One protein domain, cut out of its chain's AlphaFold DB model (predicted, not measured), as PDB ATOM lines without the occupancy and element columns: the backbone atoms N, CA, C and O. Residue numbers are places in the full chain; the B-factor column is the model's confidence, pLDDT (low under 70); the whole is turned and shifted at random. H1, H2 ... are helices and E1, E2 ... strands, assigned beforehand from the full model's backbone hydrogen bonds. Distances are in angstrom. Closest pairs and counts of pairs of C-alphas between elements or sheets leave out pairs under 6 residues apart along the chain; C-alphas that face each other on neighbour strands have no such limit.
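What this domain is: This is residues 2 to 88 of the 92 residues of an uncharacterized protein of Candidatus Micrarchaeota archaeon CG_4_10_14_0_2_um_filter_49_7 (UniProt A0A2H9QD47). A two-stranded hairpin, E1 and E2, makes one end of a long rod, and a loosely built lobe with the long helix H3 and the short helices H2 and H4 makes the other. A stretch with no named element, residues 28 to 45, runs from the hairpin to the lobe, and the short helix H1 lies at the hairpin's end of the rod. The printed part has 87 residues with four named helices and two named strands, in the order H1, E1, E2, H2, H3, H4; the sheet's order is E1 - E2, antiparallel. The class is mixed, helices and strands, with 43 residues, under half of those printed, in named elements. The whole is extended, with a radius of gyration of the C-alphas of 22.0 A and spans of 73 by 26 by 16 A.

Where its parts are: E1 is residues 10 to 17, 20.3 A from first to last C-alpha, and begins at C-alpha 10, (2.429, 7.918, -43.808). E2 is residues 20 to 27, 22.5 A long. H1 is residues 3 to 6, and H2 is residues 46 to 49. H3, residues 59 to 73, is the longest helix, 21.2 A from C-alpha 59 at (-10.839, -1.016, -14.807) to C-alpha 73. H4, residues 84 to 87, ends at C-alpha 87, (-11.144, 14.342, -8.108).

How they stand to each other: E1 and E2 form a hairpin, antiparallel at 152 degrees between their directions. N 11 and O 26 are within hydrogen-bond range at 2.8 A, and so are N 22 and O 15 at 2.9 A. The closest C-alphas of H1 and E2 are those of Tyr 5 and Phe 25, 7.3 A apart. Beyond E2, residues 33 to 34 pair with residues 41 to 42, antiparallel. H3 and H4 are close but not clearly touching, with the C-alphas of Ala 65 and Tyr 86 closest at 5.7 A. H2 and H3 are apart, and E1 and E2 are both apart from H3 and H4. In H3 every O i to N i+4 pair is within hydrogen-bond range; H1, H2 and H4 are too short for such a pair, and in each the one O i to N i+3 pair is within range.

The domain as a whole: The two C-alphas farthest apart are those of Asn 19 and Gly 75, at 74.0 A. The printed part runs from residue 2 to 88 and has no cut. The link from E2 to H2, with 18 residues, is long. The mean pLDDT of the printed part is 89.6, and residues 46 to 48 are under 70.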
ATOM      1  N   GLN A   2       6.611  12.741 -54.545       86.50
ATOM      2  CA  GLN A   2       5.611  13.803 -54.336       86.50
ATOM      3  C   GLN A   2       5.632  14.347 -52.886       86.50
ATOM      4  O   GLN A   2       5.834  13.548 -51.961       86.50
ATOM      5  N   PRO A   3       5.386  15.656 -52.662       89.88
ATOM      6  CA  PRO A   3       5.436  16.286 -51.336       89.88
ATOM      7  C   PRO A   3       4.577  15.586 -50.273       89.88
ATOM      8  O   PRO A   3       5.048  15.345 -49.161       89.88
ATOM      9  N   ARG A   4       3.370  15.126 -50.640       85.88
ATOM     10  CA  ARG A   4       2.440  14.412 -49.741       85.88
ATOM     11  C   ARG A   4       3.044  13.195 -49.030       85.88
ATOM     12  O   ARG A   4       2.660  12.879 -47.905       85.88
ATOM     13  N   TYR A   5       4.026  12.536 -49.644       87.38
ATOM     14  CA  TYR A   5       4.662  11.333 -49.104       87.38
ATOM     15  C   TYR A   5       5.884  11.610 -48.214       87.38
ATOM     16  O   TYR A   5       6.467  10.671 -47.667       87.38
ATOM     17  N   ARG A   6       6.301  12.879 -48.085       87.25
ATOM     18  CA  ARG A   6       7.398  13.306 -47.198       87.25
ATOM     19  C   ARG A   6       6.934  13.514 -45.748       87.25
ATOM     20  O   ARG A   6       7.764  13.608 -44.853       87.25
ATOM     21  N   SER A   7       5.622  13.556 -45.521       86.88
ATOM     22  CA  SER A   7       4.999  13.783 -44.216       86.88
ATOM     23  C   SER A   7       5.148  12.594 -43.246       86.88
ATOM     24  O   SER A   7       5.318  11.444 -43.654       86.88
ATOM     25  N   LYS A   8       5.039  12.858 -41.932       85.69
ATOM     26  CA  LYS A   8       5.106  11.827 -40.870       85.69
ATOM     27  C   LYS A   8       3.827  10.976 -40.743       85.69
ATOM     28  O   LYS A   8       3.847   9.961 -40.042       85.69
ATOM     29  N   SER A   9       2.731  11.362 -41.402       86.69
ATOM     30  CA  SER A   9       1.423  10.687 -41.327       86.69
ATOM     31  C   SER A   9       1.396   9.336 -42.055       86.69
ATOM     32  O   SER A   9       0.642   8.431 -41.681       86.69
ATOM     33  N   VAL A  10       2.264   9.163 -43.055       92.38
ATOM     34  CA  VAL A  10       2.429   7.918 -43.808       92.38
ATOM     35  C   VAL A  10       3.742   7.222 -43.450       92.38
ATOM     36  O   VAL A  10       4.792   7.841 -43.294       92.38
ATOM     37  N   ARG A  11       3.699   5.896 -43.313       92.06
ATOM     38  CA  ARG A  11       4.876   5.034 -43.180       92.06
ATOM     39  C   ARG A  11       5.295   4.540 -44.560       92.06
ATOM     40  O   ARG A  11       4.464   4.045 -45.322       92.06
ATOM     41  N   LYS A  12       6.596   4.632 -44.848       93.00
ATOM     42  CA  LYS A  12       7.222   4.035 -46.033       93.00
ATOM     43  C   LYS A  12       7.490   2.556 -45.763       93.00
ATOM     44  O   LYS A  12       8.144   2.221 -44.778       93.00
ATOM     45  N   LEU A  13       6.974   1.686 -46.618       94.06
ATOM     46  CA  LEU A  13       7.148   0.239 -46.552       94.06
ATOM     47  C   LEU A  13       7.852  -0.213 -47.829       94.06
ATOM     48  O   LEU A  13       7.320  -0.031 -48.924       94.06
ATOM     49  N   ARG A  14       9.050  -0.787 -47.706       95.62
ATOM     50  CA  ARG A  14       9.708  -1.477 -48.821       95.62
ATOM     51  C   ARG A  14       9.113  -2.878 -48.910       95.62
ATOM     52  O   ARG A  14       9.227  -3.647 -47.964       95.62
ATOM     53  N   VAL A  15       8.444  -3.180 -50.016       96.12
ATOM     54  CA  VAL A  15       7.770  -4.462 -50.245       96.12
ATOM     55  C   VAL A  15       8.442  -5.145 -51.431       96.12
ATOM     56  O   VAL A  15       8.517  -4.557 -52.515       96.12
ATOM     57  N   LYS A  16       8.940  -6.370 -51.231       96.12
ATOM     58  CA  LYS A  16       9.412  -7.219 -52.331       96.12
ATOM     59  C   LYS A  16       8.203  -7.670 -53.150       96.12
ATOM     60  O   LYS A  16       7.224  -8.169 -52.608       96.12
ATOM     61  N   THR A  17       8.264  -7.448 -54.453       93.94
ATOM     62  CA  THR A  17       7.330  -7.998 -55.442       93.94
ATOM     63  C   THR A  17       8.093  -8.984 -56.322       93.94
ATOM     64  O   THR A  17       9.322  -8.962 -56.290       93.94
ATOM     65  N   LYS A  18       7.387  -9.806 -57.113       93.75
ATOM     66  CA  LYS A  18       7.958 -10.915 -57.906       93.75
ATOM     67  C   LYS A  18       9.297 -10.578 -58.587       93.75
ATOM     68  O   LYS A  18      10.226 -11.363 -58.489       93.75
ATOM     69  N   ASN A  19       9.418  -9.380 -59.174       93.44
ATOM     70  CA  ASN A  19      10.596  -8.989 -59.963       93.44
ATOM     71  C   ASN A  19      11.333  -7.738 -59.436       93.44
ATOM     72  O   ASN A  19      12.309  -7.308 -60.038       93.44
ATOM     73  N   ARG A  20      10.849  -7.074 -58.372       94.31
ATOM     74  CA  ARG A  20      11.465  -5.829 -57.853       94.31
ATOM     75  C   ARG A  20      10.999  -5.462 -56.452       94.31
ATOM     76  O   ARG A  20       9.900  -5.818 -56.036       94.31
ATOM     77  N   THR A  21      11.774  -4.646 -55.747       96.31
ATOM     78  CA  THR A  21      11.329  -4.019 -54.492       96.31
ATOM     79  C   THR A  21      10.650  -2.683 -54.793       96.31
ATOM     80  O   THR A  21      11.227  -1.828 -55.457       96.31
ATOM     81  N   LYS A  22       9.417  -2.483 -54.311       95.06
ATOM     82  CA  LYS A  22       8.660  -1.228 -54.468       95.06
ATOM     83  C   LYS A  22       8.439  -0.548 -53.118       95.06
ATOM     84  O   LYS A  22       8.275  -1.210 -52.095       95.06
ATOM     85  N   LEU A  23       8.381   0.785 -53.114       94.19
ATOM     86  CA  LEU A  23       7.941   1.569 -51.958       94.19
ATOM     87  C   LEU A  23       6.413   1.693 -51.965       94.19
ATOM     88  O   LEU A  23       5.838   2.275 -52.880       94.19
ATOM     89  N   ARG A  24       5.756   1.173 -50.926       94.06
ATOM     90  CA  ARG A  24       4.347   1.438 -50.617       94.06
ATOM     91  C   ARG A  24       4.245   2.419 -49.453       94.06
ATOM     92  O   ARG A  24       5.036   2.368 -48.513       94.06
ATOM     93  N   PHE A  25       3.249   3.295 -49.499       94.06
ATOM     94  CA  PHE A  25       2.944   4.233 -48.419       94.06
ATOM     95  C   PHE A  25       1.658   3.784 -47.731       94.06
ATOM     96  O   PHE A  25       0.638   3.601 -48.390       94.06
ATOM     97  N   LYS A  26       1.700   3.592 -46.410       92.75
ATOM     98  CA  LYS A  26       0.534   3.203 -45.601       92.75
ATOM     99  C   LYS A  26       0.305   4.236 -44.502       92.75
ATOM    100  O   LYS A  26       1.272   4.719 -43.916       92.75
ATOM    101  N   ARG A  27      -0.952   4.567 -44.193       91.62
ATOM    102  CA  ARG A  27      -1.280   5.403 -43.025       91.62
ATOM    103  C   ARG A  27      -0.852   4.698 -41.732       91.62
ATOM    104  O   ARG A  27      -0.923   3.470 -41.638       91.62
ATOM    105  N   ARG A  28      -0.367   5.462 -40.751       87.88
ATOM    106  CA  ARG A  28      -0.032   4.915 -39.428       87.88
ATOM    107  C   ARG A  28      -1.307   4.465 -38.710       87.88
ATOM    108  O   ARG A  28      -2.323   5.144 -38.797       87.88
ATOM    109  N   GLN A  29      -1.228   3.336 -38.006       85.12
ATOM    110  CA  GLN A  29      -2.315   2.904 -37.130       85.12
ATOM    111  C   GLN A  29      -2.371   3.805 -35.888       85.12
ATOM    112  O   GLN A  29      -1.309   4.240 -35.419       85.12
ATOM    113  N   PRO A  30      -3.571   4.103 -35.362       82.50
ATOM    114  CA  PRO A  30      -3.709   4.853 -34.122       82.50
ATOM    115  C   PRO A  30      -3.081   4.077 -32.958       82.50
ATOM    116  O   PRO A  30      -3.062   2.847 -32.942       82.50
ATOM    117  N   LYS A  31      -2.541   4.812 -31.981       82.69
ATOM    118  CA  LYS A  31      -2.030   4.221 -30.740       82.69
ATOM    119  C   LYS A  31      -3.197   3.838 -29.827       82.69
ATOM    120  O   LYS A  31      -4.264   4.447 -29.894       82.69
ATOM    121  N   ASN A  32      -2.962   2.873 -28.940       83.50
ATOM    122  CA  ASN A  32      -3.906   2.557 -27.870       83.50
ATOM    123  C   ASN A  32      -4.134   3.785 -26.981       83.50
ATOM    124  O   ASN A  32      -3.204   4.558 -26.728       83.50
ATOM    125  N   LYS A  33      -5.365   3.943 -26.487       87.50
ATOM    126  CA  LYS A  33      -5.690   4.959 -25.478       87.50
ATOM    127  C   LYS A  33      -4.939   4.628 -24.183       87.50
ATOM    128  O   LYS A  33      -4.709   3.460 -23.879       87.50
ATOM    129  N   SER A  34      -4.563   5.637 -23.407       91.56
ATOM    130  CA  SER A  34      -3.924   5.464 -22.095       91.56
ATOM    131  C   SER A  34      -4.844   5.937 -20.977       91.56
ATOM    132  O   SER A  34      -5.544   6.934 -21.132       91.56
ATOM    133  N   CYS A  35      -4.803   5.258 -19.833       92.06
ATOM    134  CA  CYS A  35      -5.538   5.653 -18.636       92.06
ATOM    135  C   CYS A  35      -5.085   7.030 -18.139       92.06
ATOM    136  O   CYS A  35      -3.892   7.247 -17.932       92.06
ATOM    137  N   ALA A  36      -6.029   7.929 -17.870       91.81
ATOM    138  CA  ALA A  36      -5.725   9.272 -17.382       91.81
ATOM    139  C   ALA A  36      -5.035   9.278 -16.002       91.81
ATOM    140  O   ALA A  36      -4.199  10.136 -15.737       91.81
ATOM    141  N   ALA A  37      -5.338   8.303 -15.135       92.75
ATOM    142  CA  ALA A  37      -4.803   8.256 -13.773       92.75
ATOM    143  C   ALA A  37      -3.439   7.544 -13.665       92.75
ATOM    144  O   ALA A  37      -2.541   8.023 -12.972       92.75
ATOM    145  N   CYS A  38      -3.270   6.395 -14.331       92.12
ATOM    146  CA  CYS A  38      -2.069   5.555 -14.199       92.12
ATOM    147  C   CYS A  38      -1.278   5.359 -15.500       92.12
ATOM    148  O   CYS A  38      -0.286   4.639 -15.493       92.12
ATOM    149  N   LYS A  39      -1.706   5.965 -16.615       92.19
ATOM    150  CA  LYS A  39      -1.069   5.870 -17.944       92.19
ATOM    151  C   LYS A  39      -0.978   4.453 -18.535       92.19
ATOM    152  O   LYS A  39      -0.411   4.285 -19.610       92.19
ATOM    153  N   SER A  40      -1.593   3.446 -17.906       90.69
ATOM    154  CA  SER A  40      -1.674   2.088 -18.453       90.69
ATOM    155  C   SER A  40      -2.431   2.073 -19.782       90.69
ATOM    156  O   SER A  40      -3.416   2.800 -19.939       90.69
ATOM    157  N   ALA A  41      -2.036   1.206 -20.714       88.50
ATOM    158  CA  ALA A  41      -2.761   1.031 -21.968       88.50
ATOM    159  C   ALA A  41      -4.201   0.554 -21.709       88.50
ATOM    160  O   ALA A  41      -4.442  -0.350 -20.907       88.50
ATOM    161  N   ILE A  42      -5.159   1.178 -22.387       86.94
ATOM    162  CA  ILE A  42      -6.559   0.771 -22.429       86.94
ATOM    163  C   ILE A  42      -6.768   0.084 -23.783       86.94
ATOM    164  O   ILE A  42      -6.488   0.701 -24.818       86.94
ATOM    165  N   PRO A  43      -7.229  -1.179 -23.802       79.44
ATOM    166  CA  PRO A  43      -7.502  -1.868 -25.054       79.44
ATOM    167  C   PRO A  43      -8.562  -1.099 -25.843       79.44
ATOM    168  O   PRO A  43      -9.557  -0.640 -25.277       79.44
ATOM    169  N   LEU A  44      -8.344  -0.968 -27.152       72.62
ATOM    170  CA  LEU A  44      -9.225  -0.258 -28.078       72.62
ATOM    171  C   LEU A  44     -10.473  -1.104 -28.408       72.62
ATOM    172  O   LEU A  44     -10.772  -1.371 -29.566       72.62
ATOM    173  N   ASN A  45     -11.174  -1.583 -27.382       73.56
ATOM    174  CA  ASN A  45     -12.333  -2.456 -27.533       73.56
ATOM    175  C   ASN A  45     -13.610  -1.658 -27.267       73.56
ATOM    176  O   ASN A  45     -13.744  -1.043 -26.211       73.56
ATOM    177  N   SER A  46     -14.588  -1.745 -28.171       63.47
ATOM    178  CA  SER A  46     -15.889  -1.060 -28.056       63.47
ATOM    179  C   SER A  46     -16.616  -1.349 -26.734       63.47
ATOM    180  O   SER A  46     -17.297  -0.485 -26.188       63.47
ATOM    181  N   ARG A  47     -16.422  -2.545 -26.161       67.94
ATOM    182  CA  ARG A  47     -16.977  -2.933 -24.853       67.94
ATOM    183  C   ARG A  47     -16.374  -2.146 -23.684       67.94
ATOM    184  O   ARG A  47     -17.073  -1.873 -22.715       67.94
ATOM    185  N   ALA A  48     -15.099  -1.761 -23.771       69.62
ATOM    186  CA  ALA A  48     -14.416  -1.013 -22.717       69.62
ATOM    187  C   ALA A  48     -14.904   0.439 -22.612       69.62
ATOM    188  O   ALA A  48     -14.740   1.035 -21.547       69.62
ATOM    189  N   ASP A  49     -15.499   0.974 -23.681       76.75
ATOM    190  CA  ASP A  49     -16.033   2.337 -23.751       76.75
ATOM    191  C   ASP A  49     -17.481   2.428 -23.217       76.75
ATOM    192  O   ASP A  49     -17.880   3.487 -22.748       76.75
ATOM    193  N   ARG A  50     -18.248   1.322 -23.181       85.56
ATOM    194  CA  ARG A  50     -19.650   1.303 -22.694       85.56
ATOM    195  C   ARG A  50     -19.812   1.446 -21.174       85.56
ATOM    196  O   ARG A  50     -20.897   1.761 -20.700       85.56
ATOM    197  N   ARG A  51     -18.767   1.166 -20.391       86.56
ATOM    198  CA  ARG A  51     -18.803   1.266 -18.919       86.56
ATOM    199  C   ARG A  51     -18.632   2.712 -18.451       86.56
ATOM    200  O   ARG A  51     -18.071   3.541 -19.162       86.56
ATOM    201  N   LYS A  52     -19.008   2.994 -17.201       85.31
ATOM    202  CA  LYS A  52     -18.757   4.300 -16.572       85.31
ATOM    203  C   LYS A  52     -17.256   4.631 -16.595       85.31
ATOM    204  O   LYS A  52     -16.435   3.819 -16.162       85.31
ATOM    205  N   PHE A  53     -16.908   5.810 -17.119       89.50
ATOM    206  CA  PHE A  53     -15.526   6.259 -17.382       89.50
ATOM    207  C   PHE A  53     -14.741   5.400 -18.394       89.50
ATOM    208  O   PHE A  53     -13.503   5.401 -18.403       89.50
ATOM    209  N   GLY A  54     -15.454   4.663 -19.252       86.62
ATOM    210  CA  GLY A  54     -14.893   3.908 -20.368       86.62
ATOM    211  C   GLY A  54     -14.055   4.788 -21.297       86.62
ATOM    212  O   GLY A  54     -14.306   5.980 -21.452       86.62
ATOM    213  N   GLY A  55     -12.976   4.225 -21.839       86.38
ATOM    214  CA  GLY A  55     -12.028   4.946 -22.697       86.38
ATOM    215  C   GLY A  55     -11.123   5.970 -21.999       86.38
ATOM    216  O   GLY A  55     -10.111   6.353 -22.583       86.38
ATOM    217  N   GLN A  56     -11.434   6.377 -20.762       90.50
ATOM    218  CA  GLN A  56     -10.661   7.364 -19.995       90.50
ATOM    219  C   GLN A  56      -9.882   6.735 -18.833       90.50
ATOM    220  O   GLN A  56      -8.707   7.043 -18.630       90.50
ATOM    221  N   LEU A  57     -10.517   5.835 -18.075       91.81
ATOM    222  CA  LEU A  57      -9.901   5.133 -16.948       91.81
ATOM    223  C   LEU A  57      -9.798   3.633 -17.227       91.81
ATOM    224  O   LEU A  57     -10.697   3.029 -17.808       91.81
ATOM    225  N   CYS A  58      -8.724   2.990 -16.768       91.25
ATOM    226  CA  CYS A  58      -8.652   1.528 -16.741       91.25
ATOM    227  C   CYS A  58      -9.604   0.958 -15.673       91.25
ATOM    228  O   CYS A  58     -10.084   1.685 -14.806       91.25
ATOM    229  N   THR A  59      -9.883  -0.346 -15.714       90.12
ATOM    230  CA  THR A  59     -10.839  -1.016 -14.807       90.12
ATOM    231  C   THR A  59     -10.521  -0.807 -13.324       90.12
ATOM    232  O   THR A  59     -11.424  -0.594 -12.516       90.12
ATOM    233  N   ARG A  60      -9.231  -0.794 -12.964       92.19
ATOM    234  CA  ARG A  60      -8.778  -0.575 -11.580       92.19
ATOM    235  C   ARG A  60      -9.051   0.861 -11.127       92.19
ATOM    236  O   ARG A  60      -9.666   1.075 -10.088       92.19
ATOM    237  N   CYS A  61      -8.662   1.841 -11.943       93.62
ATOM    238  CA  CYS A  61      -8.860   3.260 -11.648       93.62
ATOM    239  C   CYS A  61     -10.338   3.663 -11.650       93.62
ATOM    240  O   CYS A  61     -10.747   4.448 -10.801       93.62
ATOM    241  N   SER A  62     -11.158   3.105 -12.548       92.88
ATOM    242  CA  SER A  62     -12.603   3.357 -12.535       92.88
ATOM    243  C   SER A  62     -13.259   2.813 -11.269       92.88
ATOM    244  O   SER A  62     -14.109   3.481 -10.696       92.88
ATOM    245  N   ARG A  63     -12.842   1.628 -10.794       93.31
ATOM    246  CA  ARG A  63     -13.345   1.060  -9.534       93.31
ATOM    247  C   ARG A  63     -12.974   1.945  -8.343       93.31
ATOM    248  O   ARG A  63     -13.839   2.231  -7.526       93.31
ATOM    249  N   ALA A  64     -11.731   2.422  -8.285       93.94
ATOM    250  CA  ALA A  64     -11.290   3.350  -7.245       93.94
ATOM    251  C   ALA A  64     -12.105   4.653  -7.259       93.94
ATOM    252  O   ALA A  64     -12.615   5.058  -6.222       93.94
ATOM    253  N   ALA A  65     -12.300   5.266  -8.433       94.25
ATOM    254  CA  ALA A  65     -13.104   6.481  -8.569       94.25
ATOM    255  C   ALA A  65     -14.559   6.281  -8.106       94.25
ATOM    256  O   ALA A  65     -15.117   7.149  -7.442       94.25
ATOM    257  N   ILE A  66     -15.163   5.124  -8.406       93.62
ATOM    258  CA  ILE A  66     -16.517   4.783  -7.946       93.62
ATOM    259  C   ILE A  66     -16.563   4.643  -6.419       93.62
ATOM    260  O   ILE A  66     -17.477   5.181  -5.800       93.62
ATOM    261  N   ILE A  67     -15.584   3.963  -5.812       93.81
ATOM    262  CA  ILE A  67     -15.506   3.803  -4.351       93.81
ATOM    263  C   ILE A  67     -15.335   5.165  -3.675       93.81
ATOM    264  O   ILE A  67     -16.096   5.480  -2.767       93.81
ATOM    265  N   TYR A  68     -14.397   5.996  -4.141       94.69
ATOM    266  CA  TYR A  68     -14.217   7.342  -3.595       94.69
ATOM    267  C   TYR A  68     -15.486   8.182  -3.734       94.69
ATOM    268  O   TYR A  68     -15.906   8.797  -2.763       94.69
ATOM    269  N   GLY A  69     -16.142   8.153  -4.897       93.56
ATOM    270  CA  GLY A  69     -17.402   8.867  -5.087       93.56
ATOM    271  C   GLY A  69     -18.512   8.389  -4.149       93.56
ATOM    272  O   GLY A  69     -19.284   9.203  -3.660       93.56
ATOM    273  N   ALA A  70     -18.580   7.089  -3.850       94.12
ATOM    274  CA  ALA A  70     -19.535   6.563  -2.878       94.12
ATOM    275  C   ALA A  70     -19.223   7.026  -1.443       94.12
ATOM    276  O   ALA A  70     -20.143   7.416  -0.734       94.12
ATOM    277  N   ARG A  71     -17.947   7.026  -1.031       94.19
ATOM    278  CA  ARG A  71     -17.527   7.479   0.309       94.19
ATOM    279  C   ARG A  71     -17.762   8.969   0.528       94.19
ATOM    280  O   ARG A  71     -18.283   9.350   1.568       94.19
ATOM    281  N   VAL A  72     -17.456   9.789  -0.479       94.88
ATOM    282  CA  VAL A  72     -17.722  11.236  -0.450       94.88
ATOM    283  C   VAL A  72     -19.220  11.505  -0.299       94.88
ATOM    284  O   VAL A  72     -19.610  12.293   0.551       94.88
ATOM    285  N   ARG A  73     -20.079  10.796  -1.046       93.38
ATOM    286  CA  ARG A  73     -21.542  10.946  -0.912       93.38
ATOM    287  C   ARG A  73     -22.086  10.552   0.457       93.38
ATOM    288  O   ARG A  73     -23.120  11.067   0.854       93.38
ATOM    289  N   ARG A  74     -21.431   9.619   1.148       94.75
ATOM    290  CA  ARG A  74     -21.796   9.220   2.514       94.75
ATOM    291  C   ARG A  74     -21.246  10.166   3.583       94.75
ATOM    292  O   ARG A  74     -21.588   9.997   4.744       94.75
ATOM    293  N   GLY A  75     -20.378  11.108   3.214       93.25
ATOM    294  CA  GLY A  75     -19.691  11.981   4.166       93.25
ATOM    295  C   GLY A  75     -18.564  11.300   4.949       93.25
ATOM    296  O   GLY A  75     -18.097  11.861   5.929       93.25
ATOM    297  N   GLU A  76     -18.103  10.113   4.530       94.56
ATOM    298  CA  GLU A  76     -16.992   9.403   5.197       94.56
ATOM    299  C   GLU A  76     -15.634  10.086   4.949       94.56
ATOM    300  O   GLU A  76     -14.701   9.909   5.723       94.56
ATOM    301  N   ILE A  77     -15.496  10.787   3.818       94.00
ATOM    302  CA  ILE A  77     -14.239  11.369   3.329       94.00
ATOM    303  C   ILE A  77     -14.546  12.713   2.666       94.00
ATOM    304  O   ILE A  77     -15.487  12.810   1.871       94.00
ATOM    305  N   ALA A  78     -13.718  13.728   2.916       92.75
ATOM    306  CA  ALA A  78     -13.821  15.011   2.226       92.75
ATOM    307  C   ALA A  78     -13.245  14.938   0.796       92.75
ATOM    308  O   ALA A  78     -12.290  14.218   0.509       92.75
ATOM    309  N   ILE A  79     -13.764  15.741  -0.141       90.06
ATOM    310  CA  ILE A  79     -13.254  15.776  -1.533       90.06
ATOM    311  C   ILE A  79     -11.753  16.124  -1.581       90.06
ATOM    312  O   ILE A  79     -11.013  15.643  -2.446       90.06
ATOM    313  N   THR A  80     -11.291  16.938  -0.635       91.88
ATOM    314  CA  THR A  80      -9.888  17.331  -0.461       91.88
ATOM    315  C   THR A  80      -8.985  16.158  -0.082       91.88
ATOM    316  O   THR A  80      -7.820  16.138  -0.469       91.88
ATOM    317  N   GLU A  81      -9.506  15.139   0.586       90.25
ATOM    318  CA  GLU A  81      -8.738  13.957   0.991       90.25
ATOM    319  C   GLU A  81      -8.605  12.942  -0.149       90.25
ATOM    320  O   GLU A  81      -7.716  12.087  -0.153       90.25
ATOM    321  N   VAL A  82      -9.446  13.050  -1.182       91.56
ATOM    322  CA  VAL A  82      -9.328  12.191  -2.356       91.56
ATOM    323  C   VAL A  82      -8.109  12.583  -3.191       91.56
ATOM    324  O   VAL A  82      -7.888  13.754  -3.516       91.56
ATOM    325  N   ALA A  83      -7.350  11.572  -3.625       90.69
ATOM    326  CA  ALA A  83      -6.200  11.754  -4.501       90.69
ATOM    327  C   ALA A  83      -6.551  12.579  -5.756       90.69
ATOM    328  O   ALA A  83      -7.513  12.278  -6.471       90.69
ATOM    329  N   LEU A  84      -5.706  13.570  -6.074       91.12
ATOM    330  CA  LEU A  84      -5.899  14.550  -7.159       91.12
ATOM    331  C   LEU A  84      -6.290  13.922  -8.505       91.12
ATOM    332  O   LEU A  84      -7.116  14.459  -9.238       91.12
ATOM    333  N   LYS A  85      -5.740  12.741  -8.805       91.69
ATOM    334  CA  LYS A  85      -5.995  11.983 -10.041       91.69
ATOM    335  C   LYS A  85      -7.465  11.580 -10.219       91.69
ATOM    336  O   LYS A  85      -7.901  11.392 -11.353       91.69
ATOM    337  N   TYR A  86      -8.209  11.418  -9.125       91.88
ATOM    338  CA  TYR A  86      -9.595  10.944  -9.135       91.88
ATOM    339  C   TYR A  86     -10.625  12.049  -8.904       91.88
ATOM    340  O   TYR A  86     -11.786  11.835  -9.239       91.88
ATOM    341  N   ARG A  87     -10.221  13.233  -8.419       91.06
ATOM    342  CA  ARG A  87     -11.144  14.342  -8.108       91.06
ATOM    343  C   ARG A  87     -12.020  14.748  -9.297       91.06
ATOM    344  O   ARG A  87     -13.211  14.954  -9.128       91.06
ATOM    345  N   LYS A  88     -11.465  14.749 -10.516       91.50
ATOM    346  CA  LYS A  88     -12.211  15.035 -11.760       91.50
ATOM    347  C   LYS A  88     -13.379  14.067 -12.022       91.50
ATOM    348  O   LYS A  88     -14.286  14.392 -12.778       91.50
TER     349      LYS A  88